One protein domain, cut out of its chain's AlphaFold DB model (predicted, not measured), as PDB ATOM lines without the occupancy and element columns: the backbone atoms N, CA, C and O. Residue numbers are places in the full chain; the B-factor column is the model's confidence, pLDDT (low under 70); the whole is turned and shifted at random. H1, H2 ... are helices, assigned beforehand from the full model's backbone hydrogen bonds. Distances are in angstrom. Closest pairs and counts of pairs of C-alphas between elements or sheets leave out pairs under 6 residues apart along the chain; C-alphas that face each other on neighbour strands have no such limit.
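This is residues 148 to 219 of the 232 residues of an uncharacterized protein of Ruminococcus sp. OM06-36AC (UniProt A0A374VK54). Three helices form an open arrangement: the longest, H2, makes one side, with H1 near its first end and H3 folding back from its last end. Two long stretches with no named element complete the body: residues 148 to 161, which lead into H1 and run in part near the middle, and residues 202 to 219, which run back from H3 farther out. The printed part has 72 residues and three named helices, in the order H1, H2, H3, with no named strand. The class is all helix, though under half of the residues, 31 of 72, are in named elements. The whole is compact, with a radius of gyration of the C-alphas of 12.0 A and spans of 34 by 26 by 17 A.

Start at Thr 148 and read on to C-alpha 162 at (46.604, 152.874, 12.221), where H1 begins; it holds residues 162 to 170. Find C-alpha 175 at (34.124, 153.575, 8.080); from there H2 runs 18.6 A through residues 175 to 187. H3, residues 193 to 201, ends at C-alpha 201 at (35.978, 165.342, 19.056).

Look first at residues 175 to 178 of H2, the part that only just touches H1, with 3 pairs of C-alphas within 8 A. The closest C-alphas, those of Lys 168 and Ile 178, are 7.1 A apart. The two helices run opposite ways at a steep tilt of 58 degrees. Farther on, H2 touches H3 with residues 182 to 186 alone; the closest C-alphas, those of Val 186 and Trp 193, are 4.8 A apart. They run opposite ways at a steep tilt of 51 degrees. H1 and H3 are apart. In H1, H2 and H3 every O i to N i+4 pair is within hydrogen-bond range.

The two C-alphas farthest apart, those of Arg 194 and Asn 219, are 35.9 A apart. The printed part has no cut, and the links H1 to H2 and H2 to H3 are tight. The mean pLDDT of the printed part is 86.7; look for values under 70 at residues 214 to 219.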
ATOM      1  N   THR A 148      46.744 146.165   1.495       77.75
ATOM      2  CA  THR A 148      46.503 147.605   1.497       77.75
ATOM      3  C   THR A 148      44.998 147.851   1.449       77.75
ATOM      4  O   THR A 148      44.359 147.654   0.422       77.75
ATOM      5  N   VAL A 149      44.430 148.276   2.577       81.62
ATOM      6  CA  VAL A 149      43.004 148.655   2.712       81.62
ATOM      7  C   VAL A 149      42.795 150.173   2.746       81.62
ATOM      8  O   VAL A 149      41.666 150.651   2.705       81.62
ATOM      9  N   LEU A 150      43.887 150.941   2.805       84.56
ATOM     10  CA  LEU A 150      43.902 152.402   2.757       84.56
ATOM     11  C   LEU A 150      45.069 152.874   1.897       84.56
ATOM     12  O   LEU A 150      46.198 152.425   2.090       84.56
ATOM     13  N   THR A 151      44.801 153.813   0.994       81.50
ATOM     14  CA  THR A 151      45.830 154.466   0.168       81.50
ATOM     15  C   THR A 151      46.741 155.379   0.984       81.50
ATOM     16  O   THR A 151      47.951 155.412   0.774       81.50
ATOM     17  N   GLN A 152      46.166 156.069   1.966       84.38
ATOM     18  CA  GLN A 152      46.889 156.866   2.944       84.38
ATOM     19  C   GLN A 152      46.175 156.836   4.296       84.38
ATOM     20  O   GLN A 152      44.947 156.765   4.373       84.38
ATOM     21  N   PHE A 153      46.950 156.897   5.380       88.56
ATOM     22  CA  PHE A 153      46.409 157.011   6.730       88.56
ATOM     23  C   PHE A 153      46.715 158.385   7.310       88.56
ATOM     24  O   PHE A 153      47.877 158.752   7.476       88.56
ATOM     25  N   VAL A 154      45.662 159.098   7.702       89.69
ATOM     26  CA  VAL A 154      45.762 160.340   8.468       89.69
ATOM     27  C   VAL A 154      44.912 160.190   9.721       89.69
ATOM     28  O   VAL A 154      43.748 159.791   9.657       89.69
ATOM     29  N   GLN A 155      45.503 160.493  10.876       91.12
ATOM     30  CA  GLN A 155      44.865 160.255  12.170       91.12
ATOM     31  C   GLN A 155      43.568 161.058  12.354       91.12
ATOM     32  O   GLN A 155      42.666 160.569  13.026       91.12
ATOM     33  N   SER A 156      43.445 162.240  11.744       90.94
ATOM     34  CA  SER A 156      42.247 163.091  11.820       90.94
ATOM     35  C   SER A 156      41.017 162.507  11.120       90.94
ATOM     36  O   SER A 156      39.934 163.057  11.271       90.94
ATOM     37  N   TYR A 157      41.152 161.415  10.360       91.12
ATOM     38  CA  TYR A 157      40.034 160.765   9.667       91.12
ATOM     39  C   TYR A 157      39.482 159.540  10.400       91.12
ATOM     40  O   TYR A 157      38.430 159.030  10.010       91.12
ATOM     41  N   TRP A 158      40.190 159.062  11.430       92.69
ATOM     42  CA  TRP A 158      39.907 157.794  12.094       92.69
ATOM     43  C   TRP A 158      39.956 157.924  13.621       92.69
ATOM     44  O   TRP A 158      40.915 158.481  14.161       92.69
ATOM     45  N   PRO A 159      39.006 157.318  14.354       93.94
ATOM     46  CA  PRO A 159      38.993 157.371  15.818       93.94
ATOM     47  C   PRO A 159      40.073 156.474  16.448       93.94
ATOM     48  O   PRO A 159      40.538 156.695  17.572       93.94
ATOM     49  N   TYR A 160      40.521 155.459  15.711       94.62
ATOM     50  CA  TYR A 160      41.538 154.513  16.147       94.62
ATOM     51  C   TYR A 160      42.918 154.810  15.553       94.62
ATOM     52  O   TYR A 160      43.078 155.577  14.605       94.62
ATOM     53  N   ALA A 161      43.950 154.206  16.149       93.50
ATOM     54  CA  ALA A 161      45.299 154.235  15.589       93.50
ATOM     55  C   ALA A 161      45.385 153.325  14.353       93.50
ATOM     56  O   ALA A 161      44.631 152.354  14.258       93.50
ATOM     57  N   TYR A 162      46.367 153.589  13.483       91.69
ATOM     58  CA  TYR A 162      46.604 152.874  12.221       91.69
ATOM     59  C   TYR A 162      46.351 151.365  12.308       91.69
ATOM     60  O   TYR A 162      45.490 150.843  11.611       91.69
ATOM     61  N   SER A 163      47.029 150.664  13.219       91.19
ATOM     62  CA  SER A 163      46.935 149.202  13.335       91.19
ATOM     63  C   SER A 163      45.516 148.692  13.598       91.19
ATOM     64  O   SER A 163      45.113 147.664  13.061       91.19
ATOM     65  N   THR A 164      44.743 149.405  14.418       93.19
ATOM     66  CA  THR A 164      43.373 149.011  14.772       93.19
ATOM     67  C   THR A 164      42.406 149.334  13.641       93.19
ATOM     68  O   THR A 164      41.558 148.504  13.329       93.19
ATOM     69  N   THR A 165      42.573 150.495  13.003       92.44
ATOM     70  CA  THR A 165      41.801 150.890  11.821       92.44
ATOM     71  C   THR A 165      41.992 149.890  10.687       92.44
ATOM     72  O   THR A 165      41.014 149.338  10.198       92.44
ATOM     73  N   ILE A 166      43.243 149.588  10.326       90.38
ATOM     74  CA  ILE A 166      43.566 148.623   9.270       90.38
ATOM     75  C   ILE A 166      42.970 147.254   9.589       90.38
ATOM     76  O   ILE A 166      42.310 146.682   8.738       90.38
ATOM     77  N   ARG A 167      43.111 146.754  10.824       90.50
ATOM     78  CA  ARG A 167      42.527 145.461  11.214       90.50
ATOM     79  C   ARG A 167      41.005 145.430  11.048       90.50
ATOM     80  O   ARG A 167      40.476 144.421  10.600       90.50
ATOM     81  N   LYS A 168      40.309 146.508  11.418       91.62
ATOM     82  CA  LYS A 168      38.845 146.606  11.300       91.62
ATOM     83  C   LYS A 168      38.388 146.693   9.841       91.62
ATOM     84  O   LYS A 168      37.483 145.964   9.448       91.62
ATOM     85  N   LEU A 169      39.069 147.504   9.033       90.00
ATOM     86  CA  LEU A 169      38.837 147.567   7.587       90.00
ATOM     87  C   LEU A 169      39.116 146.216   6.918       90.00
ATOM     88  O   LEU A 169      38.342 145.766   6.081       90.00
ATOM     89  N   SER A 170      40.179 145.524   7.338       85.12
ATOM     90  CA  SER A 170      40.473 144.161   6.897       85.12
ATOM     91  C   SER A 170      39.388 143.166   7.306       85.12
ATOM     92  O   SER A 170      39.083 142.269   6.544       85.12
ATOM     93  N   SER A 171      38.721 143.329   8.448       86.12
ATOM     94  CA  SER A 171      37.551 142.496   8.774       86.12
ATOM     95  C   SER A 171      36.281 142.846   7.983       86.12
ATOM     96  O   SER A 171      35.231 142.277   8.254       86.12
ATOM     97  N   GLY A 172      36.352 143.785   7.032       86.44
ATOM     98  CA  GLY A 172      35.223 144.206   6.204       86.44
ATOM     99  C   GLY A 172      34.339 145.288   6.825       86.44
ATOM    100  O   GLY A 172      33.311 145.609   6.240       86.44
ATOM    101  N   MET A 173      34.726 145.864   7.971       90.25
ATOM    102  CA  MET A 173      33.954 146.951   8.576       90.25
ATOM    103  C   MET A 173      34.031 148.207   7.712       90.25
ATOM    104  O   MET A 173      35.114 148.601   7.269       90.25
ATOM    105  N   THR A 174      32.896 148.871   7.535       90.81
ATOM    106  CA  THR A 174      32.824 150.186   6.902       90.81
ATOM    107  C   THR A 174      33.387 151.263   7.825       90.81
ATOM    108  O   THR A 174      33.589 151.063   9.027       90.81
ATOM    109  N   ARG A 175      33.658 152.446   7.273       89.94
ATOM    110  CA  ARG A 175      34.124 153.575   8.080       89.94
ATOM    111  C   ARG A 175      33.088 153.961   9.132       89.94
ATOM    112  O   ARG A 175      33.452 154.227  10.274       89.94
ATOM    113  N   GLU A 176      31.821 153.956   8.751       90.81
ATOM    114  CA  GLU A 176      30.683 154.300   9.594       90.81
ATOM    115  C   GLU A 176      30.571 153.317  10.765       90.81
ATOM    116  O   GLU A 176      30.476 153.738  11.916       90.81
ATOM    117  N   GLU A 177      30.710 152.015  10.504       92.88
ATOM    118  CA  GLU A 177      30.736 150.977  11.545       92.88
ATOM    119  C   GLU A 177      31.925 151.134  12.501       92.88
ATOM    120  O   GLU A 177      31.794 150.927  13.708       92.88
ATOM    121  N   ILE A 178      33.094 151.533  11.989       94.31
ATOM    122  CA  ILE A 178      34.283 151.791  12.813       94.31
ATOM    123  C   ILE A 178      34.069 153.000  13.729       94.31
ATOM    124  O   ILE A 178      34.512 152.975  14.880       94.31
ATOM    125  N   ILE A 179      33.419 154.054  13.232       93.94
ATOM    126  CA  ILE A 179      33.072 155.236  14.028       93.94
ATOM    127  C   ILE A 179      32.044 154.857  15.098       93.94
ATOM    128  O   ILE A 179      32.254 155.170  16.268       93.94
ATOM    129  N   GLN A 180      31.013 154.092  14.737       94.81
ATOM    130  CA  GLN A 180      30.004 153.640  15.693       94.81
ATOM    131  C   GLN A 180      30.602 152.754  16.799       94.81
ATOM    132  O   GLN A 180      30.265 152.909  17.973       94.81
ATOM    133  N   ASP A 181      31.530 151.849  16.465       95.44
ATOM    134  CA  ASP A 181      32.244 151.052  17.471       95.44
ATOM    135  C   ASP A 181      33.100 151.922  18.405       95.44
ATOM    136  O   ASP A 181      33.209 151.628  19.599       95.44
ATOM    137  N   ALA A 182      33.674 153.014  17.893       95.06
ATOM    138  CA  ALA A 182      34.424 153.967  18.703       95.06
ATOM    139  C   ALA A 182      33.528 154.721  19.691       95.06
ATOM    140  O   ALA A 182      33.891 154.836  20.862       95.06
ATOM    141  N   GLU A 183      32.352 155.169  19.256       95.62
ATOM    142  CA  GLU A 183      31.350 155.793  20.128       95.62
ATOM    143  C   GLU A 183      30.886 154.826  21.224       95.62
ATOM    144  O   GLU A 183      30.894 155.175  22.407       95.62
ATOM    145  N   ASN A 184      30.599 153.572  20.862       96.38
ATOM    146  CA  ASN A 184      30.233 152.526  21.819       96.38
ATOM    147  C   ASN A 184      31.365 152.265  22.825       96.38
ATOM    148  O   ASN A 184      31.130 152.145  24.027       96.38
ATOM    149  N   ALA A 185      32.619 152.242  22.362       95.56
ATOM    150  CA  ALA A 185      33.778 152.089  23.235       95.56
ATOM    151  C   ALA A 185      33.929 153.247  24.238       95.56
ATOM    152  O   ALA A 185      34.417 153.021  25.351       95.56
ATOM    153  N   VAL A 186      33.513 154.462  23.866       96.25
ATOM    154  CA  VAL A 186      33.468 155.629  24.758       96.25
ATOM    155  C   VAL A 186      32.332 155.510  25.768       96.25
ATOM    156  O   VAL A 186      32.585 155.649  26.967       96.25
ATOM    157  N   ALA A 187      31.122 155.187  25.311       95.88
ATOM    158  CA  ALA A 187      29.944 155.027  26.162       95.88
ATOM    159  C   ALA A 187      30.147 153.941  27.234       95.88
ATOM    160  O   ALA A 187      29.873 154.155  28.415       95.88
ATOM    161  N   GLU A 188      30.721 152.804  26.844       96.56
ATOM    162  CA  GLU A 188      31.007 151.672  27.731       96.56
ATOM    163  C   GLU A 188      32.320 151.826  28.522       96.56
ATOM    164  O   GLU A 188      32.685 150.945  29.301       96.56
ATOM    165  N   LYS A 189      33.064 152.926  28.327       94.88
ATOM    166  CA  LYS A 189      34.370 153.188  28.960       94.88
ATOM    167  C   LYS A 189      35.374 152.038  28.785       94.88
ATOM    168  O   LYS A 189      36.120 151.698  29.709       94.88
ATOM    169  N   ARG A 190      35.437 151.463  27.577       93.69
ATOM    170  CA  ARG A 190      36.395 150.404  27.213       93.69
ATOM    171  C   ARG A 190      37.848 150.896  27.310       93.69
ATOM    172  O   ARG A 190      38.150 152.066  27.556       93.69
ATOM    173  N   LYS A 191      38.806 149.991  27.091       91.25
ATOM    174  CA  LYS A 191      40.238 150.332  27.102       91.25
ATOM    175  C   LYS A 191      40.537 151.513  26.162       91.25
ATOM    176  O   LYS A 191      40.129 151.513  25.007       91.25
ATOM    177  N   CYS A 192      41.298 152.488  26.664       92.44
ATOM    178  CA  CYS A 192      41.692 153.711  25.951       92.44
ATOM    179  C   CYS A 192      40.539 154.655  25.548       92.44
ATOM    180  O   CYS A 192      40.765 155.540  24.723       92.44
ATOM    181  N   TRP A 193      39.347 154.535  26.149       94.56
ATOM    182  CA  TRP A 193      38.178 155.348  25.788       94.56
ATOM    183  C   TRP A 193      38.432 156.861  25.794       94.56
ATOM    184  O   TRP A 193      37.950 157.551  24.908       94.56
ATOM    185  N   ARG A 194      39.240 157.388  26.727       95.25
ATOM    186  CA  ARG A 194      39.559 158.830  26.784       95.25
ATOM    187  C   ARG A 194      40.252 159.324  25.516       95.25
ATOM    188  O   ARG A 194      39.895 160.367  24.991       95.25
ATOM    189  N   LEU A 195      41.218 158.552  25.011       93.44
ATOM    190  CA  LEU A 195      41.937 158.892  23.782       93.44
ATOM    191  C   LEU A 195      41.019 158.796  22.560       93.44
ATOM    192  O   LEU A 195      41.132 159.606  21.647       93.44
ATOM    193  N   ILE A 196      40.128 157.802  22.547       93.31
ATOM    194  CA  ILE A 196      39.141 157.623  21.478       93.31
ATOM    195  C   ILE A 196      38.158 158.799  21.474       93.31
ATOM    196  O   ILE A 196      37.933 159.371  20.415       93.31
ATOM    197  N   ALA A 197      37.659 159.210  22.644       94.88
ATOM    198  CA  ALA A 197      36.774 160.363  22.798       94.88
ATOM    199  C   ALA A 197      37.431 161.642  22.265       94.88
ATOM    200  O   ALA A 197      36.885 162.285  21.378       94.88
ATOM    201  N   THR A 198      38.666 161.933  22.690       93.62
ATOM    202  CA  THR A 198      39.421 163.079  22.162       93.62
ATOM    203  C   THR A 198      39.576 163.009  20.643       93.62
ATOM    204  O   THR A 198      39.447 164.015  19.958       93.62
ATOM    205  N   ARG A 199      39.855 161.828  20.080       93.50
ATOM    206  CA  ARG A 199      39.984 161.694  18.625       93.50
ATOM    207  C   ARG A 199      38.670 161.925  17.905       93.50
ATOM    208  O   ARG A 199      38.720 162.577  16.876       93.50
ATOM    209  N   LEU A 200      37.553 161.423  18.428       92.38
ATOM    210  CA  LEU A 200      36.222 161.671  17.873       92.38
ATOM    211  C   LEU A 200      35.900 163.172  17.867       92.38
ATOM    212  O   LEU A 200      35.461 163.671  16.835       92.38
ATOM    213  N   ASP A 201      36.221 163.893  18.945       90.75
ATOM    214  CA  ASP A 201      35.978 165.342  19.056       90.75
ATOM    215  C   ASP A 201      36.756 166.164  18.012       90.75
ATOM    216  O   ASP A 201      36.251 167.155  17.487       90.75
ATOM    217  N   PHE A 202      37.990 165.757  17.692       87.44
ATOM    218  CA  PHE A 202      38.857 166.450  16.726       87.44
ATOM    219  C   PHE A 202      38.855 165.819  15.325       87.44
ATOM    220  O   PHE A 202      39.625 166.235  14.455       87.44
ATOM    221  N   MET A 203      38.029 164.798  15.090       88.81
ATOM    222  CA  MET A 203      37.993 164.088  13.816       88.81
ATOM    223  C   MET A 203      37.301 164.941  12.753       88.81
ATOM    224  O   MET A 203      36.206 165.464  12.951       88.81
ATOM    225  N   THR A 204      37.883 165.016  11.561       83.25
ATOM    226  CA  THR A 204      37.185 165.557  10.393       83.25
ATOM    227  C   THR A 204      36.271 164.484   9.808       83.25
ATOM    228  O   THR A 204      36.728 163.412   9.405       83.25
ATOM    229  N   TYR A 205      34.969 164.775   9.737       73.44
ATOM    230  CA  TYR A 205      33.969 163.802   9.290       73.44
ATOM    231  C   TYR A 205      34.023 163.527   7.779       73.44
ATOM    232  O   TYR A 205      33.708 162.418   7.346       73.44
ATOM    233  N   LYS A 206      34.483 164.490   6.972       78.56
ATOM    234  CA  LYS A 206      34.676 164.320   5.525       78.56
ATOM    235  C   LYS A 206      36.086 163.808   5.232       78.56
ATOM    236  O   LYS A 206      37.057 164.482   5.570       78.56
ATOM    237  N   MET A 207      36.186 162.635   4.607       77.50
ATOM    238  CA  MET A 207      37.448 162.161   4.041       77.50
ATOM    239  C   MET A 207      37.653 162.775   2.653       77.50
ATOM    240  O   MET A 207      36.695 162.808   1.879       77.50
ATOM    241  N   PRO A 208      38.863 163.262   2.335       79.50
ATOM    242  CA  PRO A 208      39.212 163.680   0.984       79.50
ATOM    243  C   PRO A 208      39.019 162.555  -0.042       79.50
ATOM    244  O   PRO A 208      39.254 161.387   0.273       79.50
ATOM    245  N   GLU A 209      38.618 162.909  -1.265       74.50
ATOM    246  CA  GLU A 209      38.331 161.946  -2.344       74.50
ATOM    247  C   GLU A 209      39.561 161.128  -2.775       74.50
ATOM    248  O   GLU A 209      39.424 160.014  -3.277       74.50
ATOM    249  N   ASP A 210      40.772 161.636  -2.536       74.62
ATOM    250  CA  ASP A 210      42.032 160.939  -2.803       74.62
ATOM    251  C   ASP A 210      42.336 159.826  -1.783       74.62
ATOM    252  O   ASP A 210      43.126 158.924  -2.072       74.62
ATOM    253  N   VAL A 211      41.688 159.820  -0.607       77.19
ATOM    254  CA  VAL A 211      41.805 158.717   0.357       77.19
ATOM    255  C   VAL A 211      40.774 157.628   0.057       77.19
ATOM    256  O   VAL A 211      39.670 157.597   0.599       77.19
ATOM    257  N   ILE A 212      41.164 156.667  -0.769       75.56
ATOM    258  CA  ILE A 212      40.301 155.528  -1.097       75.56
ATOM    259  C   ILE A 212      40.420 154.429  -0.025       75.56
ATOM    260  O   ILE A 212      41.522 153.939   0.253       75.56
ATOM    261  N   VAL A 213      39.278 154.017   0.540       75.31
ATOM    262  CA  VAL A 213      39.145 152.765   1.304       75.31
ATOM    263  C   VAL A 213      39.008 151.627   0.302       75.31
ATOM    264  O   VAL A 213      38.024 151.542  -0.432       75.31
ATOM    265  N   LEU A 214      40.023 150.771   0.238       69.25
ATOM    266  CA  LEU A 214      40.046 149.651  -0.692       69.25
ATOM    267  C   LEU A 214      39.363 148.442  -0.041       69.25
ATOM    268  O   LEU A 214      39.635 148.160   1.131       69.25
ATOM    269  N   PRO A 215      38.510 147.699  -0.770       64.25
ATOM    270  CA  PRO A 215      37.923 146.481  -0.238       64.25
ATOM    271  C   PRO A 215      39.043 145.508   0.124       64.25
ATOM    272  O   PRO A 215      39.950 145.257  -0.678       64.25
ATOM    273  N   TYR A 216      38.988 144.960   1.336       62.09
ATOM    274  CA  TYR A 216      39.947 143.955   1.756       62.09
ATOM    275  C   TYR A 216      39.803 142.706   0.886       62.09
ATOM    276  O   TYR A 216      38.748 142.078   0.815       62.09
ATOM    277  N   ARG A 217      40.879 142.353   0.184       63.47
ATOM    278  CA  ARG A 217      40.884 141.271  -0.807       63.47
ATOM    279  C   ARG A 217      41.202 139.924  -0.143       63.47
ATOM    280  O   ARG A 217      42.143 139.254  -0.568       63.47
ATOM    281  N   GLU A 218      40.451 139.538   0.898       50.38
ATOM    282  CA  GLU A 218      40.660 138.262   1.617       50.38
ATOM    283  C   GLU A 218      40.422 137.048   0.702       50.38
ATOM    284  O   GLU A 218      41.210 136.105   0.698       50.38
ATOM    285  N   ASN A 219      39.389 137.116  -0.153       44.59
ATOM    286  CA  ASN A 219      38.825 135.963  -0.869       44.59
ATOM    287  C   ASN A 219      38.912 136.021  -2.411       44.59
ATOM    288  O   ASN A 219      38.017 135.558  -3.105       44.59
TER     289      ASN A 219